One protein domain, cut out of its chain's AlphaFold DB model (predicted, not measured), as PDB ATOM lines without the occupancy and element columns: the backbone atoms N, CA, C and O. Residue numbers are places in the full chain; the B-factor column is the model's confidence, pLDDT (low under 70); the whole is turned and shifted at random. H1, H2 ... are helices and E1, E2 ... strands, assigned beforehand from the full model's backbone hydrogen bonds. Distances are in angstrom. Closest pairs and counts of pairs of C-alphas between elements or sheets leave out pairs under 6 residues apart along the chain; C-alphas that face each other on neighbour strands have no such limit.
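What this domain is: This is residues 21 to 128 of the 155 residues of an uncharacterized protein of Proteobacteria bacterium (UniProt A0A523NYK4). A strongly twisted, curled sheet of five strands has one long helix, H1, packed beside it through residues 104 to 116, while residues 37 to 43 stick out as a loop. The printed part has 108 residues with five named strands, then H1; the antiparallel sheet runs E1 E3 E4 E5 E2, and the class is mixed. It is compact, radius of gyration of the C-alphas 14.6 A, spanning 53 by 32 by 23 A.

Where its parts are: E4, residues 76 to 90, bends by 92 degrees at residue 85. E3 is residues 66 to 73, E5 93 to 100, E2 52 to 57, and E1 30 to 33, from C-alpha 30 at (-28.027, -25.339, -11.607). H1, residues 103 to 128, is 37.9 A long, ending at C-alpha 128 (-10.684, -31.908, -32.940).

How they stand to each other: E3, E4 and E5 form a meander, antiparallel neighbours in turn: N 69 and O 80 are 2.8 A apart, N 88 and O 95 2.9 A. E2, E5's antiparallel neighbour, completes a Greek key, with N 55 and O 96 2.9 A apart. H1 is at the sheet's level, height 3.5 A; its closest C-alphas to E4 are Asp 105 and Phe 80, 6.0 A. In H1, 21 of 22 O i to N i+4 pairs are within hydrogen-bond range.

The domain as a whole: The farthest C-alphas, Trp 39 and Asp 128, are 54.2 A apart. The printed part has no cut; the link E1 to E2 is long. Residues 36 to 48 and 128 have pLDDT under 70.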
ATOM      1  N   ILE A  21     -36.796 -31.833 -24.121       91.75
ATOM      2  CA  ILE A  21     -35.508 -31.401 -24.676       91.75
ATOM      3  C   ILE A  21     -34.381 -31.785 -23.709       91.75
ATOM      4  O   ILE A  21     -34.402 -31.345 -22.556       91.75
ATOM      5  N   PRO A  22     -33.389 -32.573 -24.154       91.94
ATOM      6  CA  PRO A  22     -32.261 -32.949 -23.317       91.94
ATOM      7  C   PRO A  22     -31.252 -31.808 -23.194       91.94
ATOM      8  O   PRO A  22     -30.753 -31.305 -24.199       91.94
ATOM      9  N   HIS A  23     -30.894 -31.470 -21.961       93.06
ATOM     10  CA  HIS A  23     -29.835 -30.524 -21.647       93.06
ATOM     11  C   HIS A  23     -28.455 -31.196 -21.748       93.06
ATOM     12  O   HIS A  23     -28.235 -32.252 -21.134       93.06
ATOM     13  N   PRO A  24     -27.497 -30.626 -22.499       89.50
ATOM     14  CA  PRO A  24     -26.172 -31.213 -22.657       89.50
ATOM     15  C   PRO A  24     -25.374 -31.170 -21.345       89.50
ATOM     16  O   PRO A  24     -25.171 -30.117 -20.754       89.50
ATOM     17  N   GLN A  25     -24.816 -32.311 -20.922       86.75
ATOM     18  CA  GLN A  25     -24.053 -32.424 -19.662       86.75
ATOM     19  C   GLN A  25     -22.793 -31.542 -19.589       86.75
ATOM     20  O   GLN A  25     -22.270 -31.309 -18.502       86.75
ATOM     21  N   LYS A  26     -22.271 -31.103 -20.741       87.38
ATOM     22  CA  LYS A  26     -21.092 -30.228 -20.827       87.38
ATOM     23  C   LYS A  26     -21.421 -28.767 -20.501       87.38
ATOM     24  O   LYS A  26     -20.496 -27.995 -20.265       87.38
ATOM     25  N   PHE A  27     -22.700 -28.392 -20.502       87.94
ATOM     26  CA  PHE A  27     -23.141 -27.032 -20.230       87.94
ATOM     27  C   PHE A  27     -23.549 -26.887 -18.753       87.94
ATOM     28  O   PHE A  27     -24.135 -27.810 -18.182       87.94
ATOM     29  N   PRO A  28     -23.200 -25.774 -18.083       89.75
ATOM     30  CA  PRO A  28     -23.564 -25.565 -16.688       89.75
ATOM     31  C   PRO A  28     -25.084 -25.479 -16.504       89.75
ATOM     32  O   PRO A  28     -25.754 -24.651 -17.118       89.75
ATOM     33  N   LEU A  29     -25.601 -26.288 -15.583       93.06
ATOM     34  CA  LEU A  29     -26.992 -26.265 -15.145       93.06
ATOM     35  C   LEU A  29     -27.048 -26.328 -13.623       93.06
ATOM     36  O   LEU A  29     -26.573 -27.282 -13.003       93.06
ATOM     37  N   GLU A  30     -27.688 -25.333 -13.022       94.06
ATOM     38  CA  GLU A  30     -28.027 -25.339 -11.607       94.06
ATOM     39  C   GLU A  30     -29.517 -25.614 -11.422       94.06
ATOM     40  O   GLU A  30     -30.358 -25.170 -12.202       94.06
ATOM     41  N   PHE A  31     -29.866 -26.335 -10.358       93.62
ATOM     42  CA  PHE A  31     -31.258 -26.610 -10.025       93.62
ATOM     43  C   PHE A  31     -31.498 -26.511  -8.523       93.62
ATOM     44  O   PHE A  31     -30.676 -26.925  -7.701       93.62
ATOM     45  N   ARG A  32     -32.659 -25.976  -8.144       93.25
ATOM     46  CA  ARG A  32     -33.076 -25.825  -6.746       93.25
ATOM     47  C   ARG A  32     -34.529 -26.239  -6.581       93.25
ATOM     48  O   ARG A  32     -35.385 -25.875  -7.379       93.25
ATOM     49  N   ARG A  33     -34.823 -26.995  -5.518       90.69
ATOM     50  CA  ARG A  33     -36.208 -27.323  -5.161       90.69
ATOM     51  C   ARG A  33     -36.875 -26.094  -4.561       90.69
ATOM     52  O   ARG A  33     -36.385 -25.554  -3.568       90.69
ATOM     53  N   GLN A  34     -38.007 -25.688  -5.121       85.62
ATOM     54  CA  GLN A  34     -38.789 -24.597  -4.563       85.62
ATOM     55  C   GLN A  34     -39.516 -25.079  -3.305       85.62
ATOM     56  O   GLN A  34     -40.290 -26.038  -3.329       85.62
ATOM     57  N   ARG A  35     -39.253 -24.416  -2.174       75.56
ATOM     58  CA  ARG A  35     -39.968 -24.657  -0.916       75.56
ATOM     59  C   ARG A  35     -41.297 -23.916  -0.962       75.56
ATOM     60  O   ARG A  35     -41.384 -22.759  -0.563       75.56
ATOM     61  N   VAL A  36     -42.334 -24.575  -1.452       63.88
ATOM     62  CA  VAL A  36     -43.691 -24.037  -1.355       63.88
ATOM     63  C   VAL A  36     -44.214 -24.323   0.057       63.88
ATOM     64  O   VAL A  36     -44.120 -25.448   0.549       63.88
ATOM     65  N   ARG A  37     -44.705 -23.287   0.748       60.59
ATOM     66  CA  ARG A  37     -45.258 -23.402   2.108       60.59
ATOM     67  C   ARG A  37     -46.445 -24.375   2.091       60.59
ATOM     68  O   ARG A  37     -47.279 -24.292   1.195       60.59
ATOM     69  N   GLY A  38     -46.525 -25.272   3.079       52.41
ATOM     70  CA  GLY A  38     -47.429 -26.437   3.099       52.41
ATOM     71  C   GLY A  38     -48.926 -26.158   2.900       52.41
ATOM     72  O   GLY A  38     -49.663 -27.069   2.544       52.41
ATOM     73  N   TRP A  39     -49.374 -24.911   3.047       54.62
ATOM     74  CA  TRP A  39     -50.753 -24.492   2.765       54.62
ATOM     75  C   TRP A  39     -51.080 -24.319   1.270       54.62
ATOM     76  O   TRP A  39     -52.247 -24.368   0.904       54.62
ATOM     77  N   LEU A  40     -50.077 -24.168   0.396       54.25
ATOM     78  CA  LEU A  40     -50.249 -24.051  -1.064       54.25
ATOM     79  C   LEU A  40     -50.101 -25.398  -1.807       54.25
ATOM     80  O   LEU A  40     -50.088 -25.434  -3.036       54.25
ATOM     81  N   MET A  41     -49.942 -26.505  -1.074       50.38
ATOM     82  CA  MET A  41     -49.706 -27.857  -1.614       50.38
ATOM     83  C   MET A  41     -50.960 -28.539  -2.175       50.38
ATOM     84  O   MET A  41     -50.856 -29.651  -2.688       50.38
ATOM     85  N   ARG A  42     -52.144 -27.928  -2.041       51.09
ATOM     86  CA  ARG A  42     -53.405 -28.605  -2.372       51.09
ATOM     87  C   ARG A  42     -53.653 -28.719  -3.875       51.09
ATOM     88  O   ARG A  42     -54.290 -29.677  -4.299       51.09
ATOM     89  N   ASP A  43     -53.052 -27.831  -4.660       53.56
ATOM     90  CA  ASP A  43     -53.217 -27.828  -6.107       53.56
ATOM     91  C   ASP A  43     -51.937 -28.322  -6.770       53.56
ATOM     92  O   ASP A  43     -50.894 -27.658  -6.770       53.56
ATOM     93  N   LYS A  44     -52.020 -29.529  -7.333       55.16
ATOM     94  CA  LYS A  44     -51.062 -30.044  -8.310       55.16
ATOM     95  C   LYS A  44     -51.308 -29.217  -9.578       55.16
ATOM     96  O   LYS A  44     -52.296 -29.483 -10.257       55.16
ATOM     97  N   PRO A  45     -50.505 -28.176  -9.870       56.47
ATOM     98  CA  PRO A  45     -50.771 -27.364 -11.038       56.47
ATOM     99  C   PRO A  45     -50.540 -28.284 -12.230       56.47
ATOM    100  O   PRO A  45     -49.473 -28.897 -12.347       56.47
ATOM    101  N   ALA A  46     -51.564 -28.451 -13.063       60.31
ATOM    102  CA  ALA A  46     -51.365 -29.091 -14.348       60.31
ATOM    103  C   ALA A  46     -50.258 -28.313 -15.080       60.31
ATOM    104  O   ALA A  46     -50.207 -27.082 -14.957       60.31
ATOM    105  N   PRO A  47     -49.335 -28.996 -15.773       62.16
ATOM    106  CA  PRO A  47     -48.376 -28.290 -16.606       62.16
ATOM    107  C   PRO A  47     -49.169 -27.419 -17.584       62.16
ATOM    108  O   PRO A  47     -50.077 -27.907 -18.249       62.16
ATOM    109  N   SER A  48     -48.878 -26.120 -17.617       67.00
ATOM    110  CA  SER A  48     -49.532 -25.209 -18.566       67.00
ATOM    111  C   SER A  48     -48.808 -25.163 -19.917       67.00
ATOM    112  O   SER A  48     -49.148 -24.358 -20.780       67.00
ATOM    113  N   SER A  49     -47.788 -26.009 -20.087       75.69
ATOM    114  CA  SER A  49     -47.005 -26.123 -21.307       75.69
ATOM    115  C   SER A  49     -46.858 -27.578 -21.735       75.69
ATOM    116  O   SER A  49     -46.750 -28.472 -20.893       75.69
ATOM    117  N   ASP A  50     -46.770 -27.770 -23.048       81.31
ATOM    118  CA  ASP A  50     -46.527 -29.062 -23.696       81.31
ATOM    119  C   ASP A  50     -45.029 -29.291 -23.946       81.31
ATOM    120  O   ASP A  50     -44.645 -30.025 -24.854       81.31
ATOM    121  N   LEU A  51     -44.145 -28.632 -23.181       88.94
ATOM    122  CA  LEU A  51     -42.700 -28.828 -23.309       88.94
ATOM    123  C   LEU A  51     -42.018 -29.093 -21.972       88.94
ATOM    124  O   LEU A  51     -42.172 -28.352 -20.997       88.94
ATOM    125  N   GLY A  52     -41.202 -30.136 -21.957       90.75
ATOM    126  CA  GLY A  52     -40.335 -30.481 -20.859       90.75
ATOM    127  C   GLY A  52     -38.852 -30.311 -21.170       90.75
ATOM    128  O   GLY A  52     -38.411 -30.284 -22.318       90.75
ATOM    129  N   LEU A  53     -38.070 -30.219 -20.102       92.75
ATOM    130  CA  LEU A  53     -36.612 -30.267 -20.121       92.75
ATOM    131  C   LEU A  53     -36.151 -31.526 -19.400       92.75
ATOM    132  O   LEU A  53     -36.715 -31.879 -18.360       92.75
ATOM    133  N   SER A  54     -35.121 -32.188 -19.919       94.00
ATOM    134  CA  SER A  54     -34.477 -33.308 -19.239       94.00
ATOM    135  C   SER A  54     -32.999 -33.047 -18.983       94.00
ATOM    136  O   SER A  54     -32.302 -32.461 -19.801       94.00
ATOM    137  N   PHE A  55     -32.501 -33.469 -17.825       94.25
ATOM    138  CA  PHE A  55     -31.084 -33.370 -17.482       94.25
ATOM    139  C   PHE A  55     -30.665 -34.504 -16.552       94.25
ATOM    140  O   PHE A  55     -31.496 -35.158 -15.923       94.25
ATOM    141  N   VAL A  56     -29.358 -34.726 -16.434       94.12
ATOM    142  CA  VAL A  56     -28.812 -35.749 -15.538       94.12
ATOM    143  C   VAL A  56     -28.381 -35.130 -14.214       94.12
ATOM    144  O   VAL A  56     -27.653 -34.141 -14.174       94.12
ATOM    145  N   SER A  57     -28.794 -35.755 -13.118       93.81
ATOM    146  CA  SER A  57     -28.430 -35.405 -11.750       93.81
ATOM    147  C   SER A  57     -27.835 -36.615 -11.041       93.81
ATOM    148  O   SER A  57     -28.333 -37.729 -11.154       93.81
ATOM    149  N   ARG A  58     -26.810 -36.398 -10.213       93.38
ATOM    150  CA  ARG A  58     -26.296 -37.444  -9.306       93.38
ATOM    151  C   ARG A  58     -27.237 -37.726  -8.133       93.38
ATOM    152  O   ARG A  58     -27.128 -38.759  -7.487       93.38
ATOM    153  N   LYS A  59     -28.124 -36.780  -7.815       93.50
ATOM    154  CA  LYS A  59     -29.068 -36.870  -6.697       93.50
ATOM    155  C   LYS A  59     -30.456 -37.215  -7.217       93.50
ATOM    156  O   LYS A  59     -30.922 -36.580  -8.163       93.50
ATOM    157  N   TYR A  60     -31.119 -38.148  -6.542       93.31
ATOM    158  CA  TYR A  60     -32.524 -38.454  -6.781       93.31
ATOM    159  C   TYR A  60     -33.409 -37.245  -6.443       93.31
ATOM    160  O   TYR A  60     -33.246 -36.603  -5.398       93.31
ATOM    161  N   ILE A  61     -34.364 -36.940  -7.321       92.75
ATOM    162  CA  ILE A  61     -35.343 -35.868  -7.131       92.75
ATOM    163  C   ILE A  61     -36.731 -36.489  -7.292       92.75
ATOM    164  O   ILE A  61     -37.019 -36.977  -8.375       92.75
ATOM    165  N   PRO A  62     -37.599 -36.481  -6.265       90.06
ATOM    166  CA  PRO A  62     -38.920 -37.092  -6.358       90.06
ATOM    167  C   PRO A  62     -39.789 -36.436  -7.431       90.06
ATOM    168  O   PRO A  62     -39.786 -35.205  -7.573       90.06
ATOM    169  N   THR A  63     -40.594 -37.243  -8.119       90.31
ATOM    170  CA  THR A  63     -41.662 -36.753  -8.997       90.31
ATOM    171  C   THR A  63     -42.647 -35.870  -8.219       90.31
ATOM    172  O   THR A  63     -42.813 -35.993  -7.007       90.31
ATOM    173  N   GLY A  64     -43.254 -34.901  -8.903       87.69
ATOM    174  CA  GLY A  64     -44.092 -33.863  -8.298       87.69
ATOM    175  C   GLY A  64     -43.318 -32.725  -7.621       87.69
ATOM    176  O   GLY A  64     -43.929 -31.729  -7.235       87.69
ATOM    177  N   SER A  65     -41.989 -32.816  -7.497       89.38
ATOM    178  CA  SER A  65     -41.181 -31.716  -6.960       89.38
ATOM    179  C   SER A  65     -41.230 -30.502  -7.888       89.38
ATOM    180  O   SER A  65     -40.917 -30.620  -9.072       89.38
ATOM    181  N   ARG A  66     -41.546 -29.324  -7.338       90.81
ATOM    182  CA  ARG A  66     -41.378 -28.043  -8.038       90.81
ATOM    183  C   ARG A  66     -39.922 -27.596  -7.970       90.81
ATOM    184  O   ARG A  66     -39.316 -27.579  -6.894       90.81
ATOM    185  N   MET A  67     -39.373 -27.235  -9.117       92.00
ATOM    186  CA  MET A  67     -37.963 -26.928  -9.299       92.00
ATOM    187  C   MET A  67     -37.802 -25.600 -10.032       92.00
ATOM    188  O   MET A  67     -38.591 -25.259 -10.912       92.00
ATOM    189  N   GLU A  68     -36.746 -24.884  -9.676       94.62
ATOM    190  CA  GLU A  68     -36.189 -23.777 -10.443       94.62
ATOM    191  C   GLU A  68     -34.887 -24.269 -11.077       94.62
ATOM    192  O   GLU A  68     -34.015 -24.798 -10.380       94.62
ATOM    193  N   LEU A  69     -34.782 -24.130 -12.393       94.44
ATOM    194  CA  LEU A  69     -33.594 -24.416 -13.186       94.44
ATOM    195  C   LEU A  69     -32.931 -23.104 -13.567       94.44
ATOM    196  O   LEU A  69     -33.605 -22.109 -13.833       94.44
ATOM    197  N   THR A  70     -31.608 -23.100 -13.581       95.94
ATOM    198  CA  THR A  70     -30.797 -21.930 -13.886       95.94
ATOM    199  C   THR A  70     -29.684 -22.319 -14.850       95.94
ATOM    200  O   THR A  70     -28.839 -23.150 -14.526       95.94
ATOM    201  N   ILE A  71     -29.693 -21.704 -16.032       94.19
ATOM    202  CA  ILE A  71     -28.724 -21.928 -17.106       94.19
ATOM    203  C   ILE A  71     -28.005 -20.598 -17.370       94.19
ATOM    204  O   ILE A  71     -28.625 -19.658 -17.877       94.19
ATOM    205  N   PRO A  72     -26.719 -20.457 -17.010       93.44
ATOM    206  CA  PRO A  72     -25.944 -19.277 -17.353       93.44
ATOM    207  C   PRO A  72     -25.524 -19.346 -18.826       93.44
ATOM    208  O   PRO A  72     -24.693 -20.164 -19.204       93.44
ATOM    209  N   LEU A  73     -26.077 -18.464 -19.656       91.06
ATOM    210  CA  LEU A  73     -25.841 -18.424 -21.096       91.06
ATOM    211  C   LEU A  73     -25.345 -17.035 -21.518       91.06
ATOM    212  O   LEU A  73     -26.057 -16.042 -21.377       91.06
ATOM    213  N   ARG A  74     -24.115 -16.959 -22.047       87.75
ATOM    214  CA  ARG A  74     -23.493 -15.725 -22.584       87.75
ATOM    215  C   ARG A  74     -23.588 -14.500 -21.660       87.75
ATOM    216  O   ARG A  74     -23.891 -13.395 -22.098       87.75
ATOM    217  N   GLY A  75     -23.336 -14.700 -20.368       87.69
ATOM    218  CA  GLY A  75     -23.383 -13.629 -19.365       87.69
ATOM    219  C   GLY A  75     -24.789 -13.272 -18.875       87.69
ATOM    220  O   GLY A  75     -24.924 -12.411 -18.011       87.69
ATOM    221  N   VAL A  76     -25.830 -13.952 -19.367       91.25
ATOM    222  CA  VAL A  76     -27.209 -13.807 -18.894       91.25
ATOM    223  C   VAL A  76     -27.655 -15.095 -18.217       91.25
ATOM    224  O   VAL A  76     -27.466 -16.195 -18.730       91.25
ATOM    225  N   VAL A  77     -28.278 -14.967 -17.052       94.19
ATOM    226  CA  VAL A  77     -28.796 -16.109 -16.301       94.19
ATOM    227  C   VAL A  77     -30.233 -16.387 -16.731       94.19
ATOM    228  O   VAL A  77     -31.128 -15.587 -16.465       94.19
ATOM    229  N   GLN A  78     -30.456 -17.528 -17.381       94.94
ATOM    230  CA  GLN A  78     -31.779 -17.988 -17.792       94.94
ATOM    231  C   GLN A  78     -32.399 -18.820 -16.680       94.94
ATOM    232  O   GLN A  78     -31.778 -19.763 -16.189       94.94
ATOM    233  N   LYS A  79     -33.622 -18.472 -16.278       95.19
ATOM    234  CA  LYS A  79     -34.364 -19.186 -15.240       95.19
ATOM    235  C   LYS A  79     -35.617 -19.819 -15.812       95.19
ATOM    236  O   LYS A  79     -36.339 -19.186 -16.584       95.19
ATOM    237  N   PHE A  80     -35.875 -21.045 -15.378       94.12
ATOM    238  CA  PHE A  80     -37.042 -21.821 -15.770       94.12
ATOM    239  C   PHE A  80     -37.666 -22.475 -14.551       94.12
ATOM    240  O   PHE A  80     -36.964 -22.932 -13.648       94.12
ATOM    241  N   HIS A  81     -38.988 -22.555 -14.540       93.06
ATOM    242  CA  HIS A  81     -39.729 -23.231 -13.487       93.06
ATOM    243  C   HIS A  81     -40.391 -24.469 -14.052       93.06
ATOM    244  O   HIS A  81     -40.898 -24.455 -15.171       93.06
ATOM    245  N   GLY A  82     -40.411 -25.542 -13.271       91.56
ATOM    246  CA  GLY A  82     -41.038 -26.769 -13.721       91.56
ATOM    247  C   GLY A  82     -41.343 -27.750 -12.610       91.56
ATOM    248  O   GLY A  82     -40.912 -27.600 -11.464       91.56
ATOM    249  N   THR A  83     -42.107 -28.773 -12.969       91.44
ATOM    250  CA  THR A  83     -42.452 -29.877 -12.073       91.44
ATOM    251  C   THR A  83     -41.826 -31.158 -12.591       91.44
ATOM    252  O   THR A  83     -41.998 -31.504 -13.757       91.44
ATOM    253  N   VAL A  84     -41.113 -31.873 -11.720       92.12
ATOM    254  CA  VAL A  84     -40.522 -33.174 -12.057       92.12
ATOM    255  C   VAL A  84     -41.631 -34.174 -12.355       92.12
ATOM    256  O   VAL A  84     -42.494 -34.414 -11.512       92.12
ATOM    257  N   VAL A  85     -41.594 -34.785 -13.530       90.75
ATOM    258  CA  VAL A  85     -42.603 -35.755 -13.988       90.75
ATOM    259  C   VAL A  85     -42.013 -37.094 -14.383       90.75
ATOM    260  O   VAL A  85     -42.718 -38.097 -14.356       90.75
ATOM    261  N   LEU A  86     -40.715 -37.120 -14.669       90.62
ATOM    262  CA  LEU A  86     -39.982 -38.328 -14.993       90.62
ATOM    263  C   LEU A  86     -38.710 -38.377 -14.157       90.62
ATOM    264  O   LEU A  86     -37.991 -37.387 -14.032       90.62
ATOM    265  N   VAL A  87     -38.434 -39.551 -13.602       93.19
ATOM    266  CA  VAL A  87     -37.160 -39.861 -12.963       93.19
ATOM    267  C   VAL A  87     -36.776 -41.250 -13.417       93.19
ATOM    268  O   VAL A  87     -37.524 -42.202 -13.197       93.19
ATOM    269  N   ARG A  88     -35.624 -41.362 -14.062       92.81
ATOM    270  CA  ARG A  88     -35.105 -42.626 -14.564       92.81
ATOM    271  C   ARG A  88     -33.691 -42.822 -14.054       92.81
ATOM    272  O   ARG A  88     -32.843 -41.955 -14.218       92.81
ATOM    273  N   GLU A  89     -33.436 -43.968 -13.442       93.50
ATOM    274  CA  GLU A  89     -32.085 -44.347 -13.044       93.50
ATOM    275  C   GLU A  89     -31.262 -44.748 -14.273       93.50
ATOM    276  O   GLU A  89     -31.729 -45.473 -15.156       93.50
ATOM    277  N   ILE A  90     -30.040 -44.230 -14.340       93.19
ATOM    278  CA  ILE A  90     -29.053 -44.492 -15.385       93.19
ATOM    279  C   ILE A  90     -27.694 -44.745 -14.726       93.19
ATOM    280  O   ILE A  90     -27.477 -44.420 -13.562       93.19
ATOM    281  N   THR A  91     -26.724 -45.260 -15.477       91.38
ATOM    282  CA  THR A  91     -25.378 -45.556 -14.946       91.38
ATOM    283  C   THR A  91     -24.675 -44.342 -14.323       91.38
ATOM    284  O   THR A  91     -23.889 -44.494 -13.395       91.38
ATOM    285  N   ALA A  92     -24.967 -43.131 -14.807       88.50
ATOM    286  CA  ALA A  92     -24.384 -41.878 -14.324       88.50
ATOM    287  C   ALA A  92     -25.170 -41.195 -13.179       88.50
ATOM    288  O   ALA A  92     -24.782 -40.107 -12.744       88.50
ATOM    289  N   GLY A  93     -26.270 -41.789 -12.702       93.38
ATOM    290  CA  GLY A  93     -27.159 -41.211 -11.691       93.38
ATOM    291  C   GLY A  93     -28.625 -41.285 -12.109       93.38
ATOM    292  O   GLY A  93     -29.146 -42.356 -12.391       93.38
ATOM    293  N   TYR A  94     -29.301 -40.141 -12.167       94.31
ATOM    294  CA  TYR A  94     -30.719 -40.048 -12.499       94.31
ATOM    295  C   TYR A  94     -30.941 -39.064 -13.643       94.31
ATOM    296  O   TYR A  94     -30.543 -37.904 -13.559       94.31
ATOM    297  N   GLU A  95     -31.608 -39.512 -14.697       94.25
ATOM    298  CA  GLU A  95     -32.224 -38.646 -15.692       94.25
ATOM    299  C   GLU A  95     -33.530 -38.094 -15.110       94.25
ATOM    300  O   GLU A  95     -34.427 -38.843 -14.717       94.25
ATOM    301  N   ILE A  96     -33.610 -36.773 -15.014       94.50
ATOM    302  CA  ILE A  96     -34.749 -36.039 -14.473       94.50
ATOM    303  C   ILE A  96     -35.432 -35.325 -15.632       94.50
ATOM    304  O   ILE A  96     -34.791 -34.528 -16.308       94.50
ATOM    305  N   GLY A  97     -36.721 -35.584 -15.839       93.12
ATOM    306  CA  GLY A  97     -37.571 -34.858 -16.781       93.12
ATOM    307  C   GLY A  97     -38.558 -33.954 -16.046       93.12
ATOM    308  O   GLY A  97     -39.220 -34.384 -15.094       93.12
ATOM    309  N   LEU A  98     -38.660 -32.700 -16.481       91.94
ATOM    310  CA  LEU A  98     -39.520 -31.679 -15.891       91.94
ATOM    311  C   LEU A  98     -40.440 -31.092 -16.944       91.94
ATOM    312  O   LEU A  98     -39.955 -30.705 -17.996       91.94
ATOM    313  N   TRP A  99     -41.725 -30.939 -16.629       92.25
ATOM    314  CA  TRP A  99     -42.615 -30.083 -17.415       92.25
ATOM    315  C   TRP A  99     -42.430 -28.628 -17.024       92.25
ATOM    316  O   TRP A  99     -42.408 -28.316 -15.828       92.25
ATOM    317  N   LEU A 100     -42.337 -27.743 -18.014       91.69
ATOM    318  CA  LEU A 100     -42.206 -26.313 -17.775       91.69
ATOM    319  C   LEU A 100     -43.529 -25.714 -17.294       91.69
ATOM    320  O   LEU A 100     -44.625 -26.124 -17.683       91.69
ATOM    321  N   ALA A 101     -43.415 -24.746 -16.389       88.88
ATOM    322  CA  ALA A 101     -44.556 -24.166 -15.699       88.88
ATOM    323  C   ALA A 101     -45.382 -23.233 -16.590       88.88
ATOM    324  O   ALA A 101     -46.562 -23.058 -16.295       88.88
ATOM    325  N   SER A 102     -44.785 -22.649 -17.638       88.88
ATOM    326  CA  SER A 102     -45.421 -21.698 -18.557       88.88
ATOM    327  C   SER A 102     -45.023 -21.935 -20.020       88.88
ATOM    328  O   SER A 102     -43.933 -22.429 -20.312       88.88
ATOM    329  N   ALA A 103     -45.899 -21.556 -20.954       88.19
ATOM    330  CA  ALA A 103     -45.624 -21.618 -22.394       88.19
ATOM    331  C   ALA A 103     -44.510 -20.646 -22.847       88.19
ATOM    332  O   ALA A 103     -43.795 -20.918 -23.815       88.19
ATOM    333  N   ASP A 104     -44.332 -19.528 -22.136       90.44
ATOM    334  CA  ASP A 104     -43.217 -18.600 -22.359       90.44
ATOM    335  C   ASP A 104     -41.878 -19.243 -21.969       90.44
ATOM    336  O   ASP A 104     -40.935 -19.256 -22.765       90.44
ATOM    337  N   ASP A 105     -41.826 -19.891 -20.798       90.94
ATOM    338  CA  ASP A 105     -40.662 -20.679 -20.380       90.94
ATOM    339  C   ASP A 105     -40.360 -21.788 -21.393       90.94
ATOM    340  O   ASP A 105     -39.197 -22.002 -21.717       90.94
ATOM    341  N   ALA A 106     -41.386 -22.448 -21.938       90.12
ATOM    342  CA  ALA A 106     -41.234 -23.464 -22.978       90.12
ATOM    343  C   ALA A 106     -40.616 -22.917 -24.266       90.12
ATOM    344  O   ALA A 106     -39.664 -23.486 -24.807       90.12
ATOM    345  N   SER A 107     -41.118 -21.784 -24.744       91.12
ATOM    346  CA  SER A 107     -40.614 -21.147 -25.959       91.12
ATOM    347  C   SER A 107     -39.162 -20.700 -25.783       91.12
ATOM    348  O   SER A 107     -38.317 -20.955 -26.640       91.12
ATOM    349  N   ARG A 108     -38.844 -20.103 -24.629       93.25
ATOM    350  CA  ARG A 108     -37.484 -19.671 -24.293       93.25
ATOM    351  C   ARG A 108     -36.538 -20.849 -24.071       93.25
ATOM    352  O   ARG A 108     -35.396 -20.789 -24.520       93.25
ATOM    353  N   ALA A 109     -37.000 -21.927 -23.443       92.38
ATOM    354  CA  ALA A 109     -36.213 -23.135 -23.227       92.38
ATOM    355  C   ALA A 109     -35.765 -23.762 -24.553       92.38
ATOM    356  O   ALA A 109     -34.600 -24.118 -24.676       92.38
ATOM    357  N   ARG A 110     -36.631 -23.804 -25.579       92.38
ATOM    358  CA  ARG A 110     -36.241 -24.260 -26.930       92.38
ATOM    359  C   ARG A 110     -35.032 -23.501 -27.462       92.38
ATOM    360  O   ARG A 110     -34.083 -24.116 -27.929       92.38
ATOM    361  N   LEU A 111     -35.067 -22.172 -27.369       93.50
ATOM    362  CA  LEU A 111     -33.987 -21.315 -27.862       93.50
ATOM    363  C   LEU A 111     -32.708 -21.473 -27.037       93.50
ATOM    364  O   LEU A 111     -31.616 -21.497 -27.590       93.50
ATOM    365  N   VAL A 112     -32.835 -21.569 -25.715       94.25
ATOM    366  CA  VAL A 112     -31.680 -21.715 -24.823       94.25
ATOM    367  C   VAL A 112     -30.993 -23.057 -25.039       94.25
ATOM    368  O   VAL A 112     -29.780 -23.082 -25.226       94.25
ATOM    369  N   GLU A 113     -31.751 -24.150 -25.090       93.50
ATOM    370  CA  GLU A 113     -31.191 -25.483 -25.319       93.50
ATOM    371  C   GLU A 113     -30.546 -25.607 -26.699       93.50
ATOM    372  O   GLU A 113     -29.460 -26.172 -26.822       93.50
ATOM    373  N   GLU A 114     -31.156 -25.014 -27.725       92.12
ATOM    374  CA  GLU A 114     -30.577 -24.918 -29.064       92.12
ATOM    375  C   GLU A 114     -29.176 -24.295 -29.033       92.12
ATOM    376  O   GLU A 114     -28.213 -24.854 -29.565       92.12
ATOM    377  N   ILE A 115     -29.035 -23.155 -28.351       93.44
ATOM    378  CA  ILE A 115     -27.745 -22.475 -28.224       93.44
ATOM    379  C   ILE A 115     -26.758 -23.347 -27.436       93.44
ATOM    380  O   ILE A 115     -25.616 -23.489 -27.868       93.44
ATOM    381  N   CYS A 116     -27.185 -23.973 -26.334       91.81
ATOM    382  CA  CYS A 116     -26.340 -24.877 -25.547       91.81
ATOM    383  C   CYS A 116     -25.781 -26.027 -26.403       91.81
ATOM    384  O   CYS A 116     -24.585 -26.327 -26.337       91.81
ATOM    385  N   HIS A 117     -26.619 -26.654 -27.237       91.12
ATOM    386  CA  HIS A 117     -26.209 -27.726 -28.151       91.12
ATOM    387  C   HIS A 117     -25.242 -27.231 -29.223       91.12
ATOM    388  O   HIS A 117     -24.221 -27.877 -29.472       91.12
ATOM    389  N   LEU A 118     -25.522 -26.075 -29.829       91.38
ATOM    390  CA  LEU A 118     -24.642 -25.467 -30.826       91.38
ATOM    391  C   LEU A 118     -23.272 -25.112 -30.243       91.38
ATOM    392  O   LEU A 118     -22.254 -25.372 -30.879       91.38
ATOM    393  N   GLU A 119     -23.218 -24.558 -29.034       90.75
ATOM    394  CA  GLU A 119     -21.954 -24.222 -28.374       90.75
ATOM    395  C   GLU A 119     -21.153 -25.474 -28.017       90.75
ATOM    396  O   GLU A 119     -19.954 -25.531 -28.297       90.75
ATOM    397  N   CYS A 120     -21.815 -26.512 -27.500       88.38
ATOM    398  CA  CYS A 120     -21.176 -27.804 -27.251       88.38
ATOM    399  C   CYS A 120     -20.597 -28.399 -28.545       88.38
ATOM    400  O   CYS A 120     -19.446 -28.835 -28.573       88.38
ATOM    401  N   TYR A 121     -21.363 -28.353 -29.634       89.56
ATOM    402  CA  TYR A 121     -20.935 -28.828 -30.945       89.56
ATOM    403  C   TYR A 121     -19.735 -28.046 -31.506       89.56
ATOM    404  O   TYR A 121     -18.781 -28.644 -32.012       89.56
ATOM    405  N   LEU A 122     -19.756 -26.713 -31.419       88.50
ATOM    406  CA  LEU A 122     -18.651 -25.865 -31.876       88.50
ATOM    407  C   LEU A 122     -17.382 -26.095 -31.045       88.50
ATOM    408  O   LEU A 122     -16.287 -26.141 -31.609       88.50
ATOM    409  N   GLN A 123     -17.523 -26.288 -29.732       86.44
ATOM    410  CA  GLN A 123     -16.400 -26.578 -28.847       86.44
ATOM    411  C   GLN A 123     -15.751 -27.930 -29.169       86.44
ATOM    412  O   GLN A 123     -14.522 -28.022 -29.216       86.44
ATOM    413  N   ASP A 124     -16.559 -28.959 -29.430       84.88
ATOM    414  CA  ASP A 124     -16.064 -30.290 -29.794       84.88
ATOM    415  C   ASP A 124     -15.277 -30.244 -31.110       84.88
ATOM    416  O   ASP A 124     -14.153 -30.738 -31.183       84.88
ATOM    417  N   LYS A 125     -15.786 -29.517 -32.111       82.38
ATOM    418  CA  LYS A 125     -15.070 -29.299 -33.375       82.38
ATOM    419  C   LYS A 125     -13.770 -28.521 -33.227       82.38
ATOM    420  O   LYS A 125     -12.788 -28.838 -33.891       82.38
ATOM    421  N   HIS A 126     -13.746 -27.489 -32.388       76.06
ATOM    422  CA  HIS A 126     -12.519 -26.735 -32.145       76.06
ATOM    423  C   HIS A 126     -11.450 -27.604 -31.457       76.06
ATOM    424  O   HIS A 126     -10.258 -27.458 -31.730       76.06
ATOM    425  N   ASN A 127     -11.864 -28.529 -30.588       71.56
ATOM    426  CA  ASN A 127     -10.950 -29.465 -29.938       71.56
ATOM    427  C   ASN A 127     -10.364 -30.494 -30.926       71.56
ATOM    428  O   ASN A 127      -9.172 -30.783 -30.831       71.56
ATOM    429  N   ASP A 128     -11.146 -30.967 -31.903       64.31
ATOM    430  CA  ASP A 128     -10.684 -31.908 -32.940       64.31
ATOM    431  C   ASP A 128      -9.673 -31.296 -33.927       64.31
ATOM    432  O   ASP A 128      -8.851 -32.005 -34.509       64.31
TER     433      ASP A 128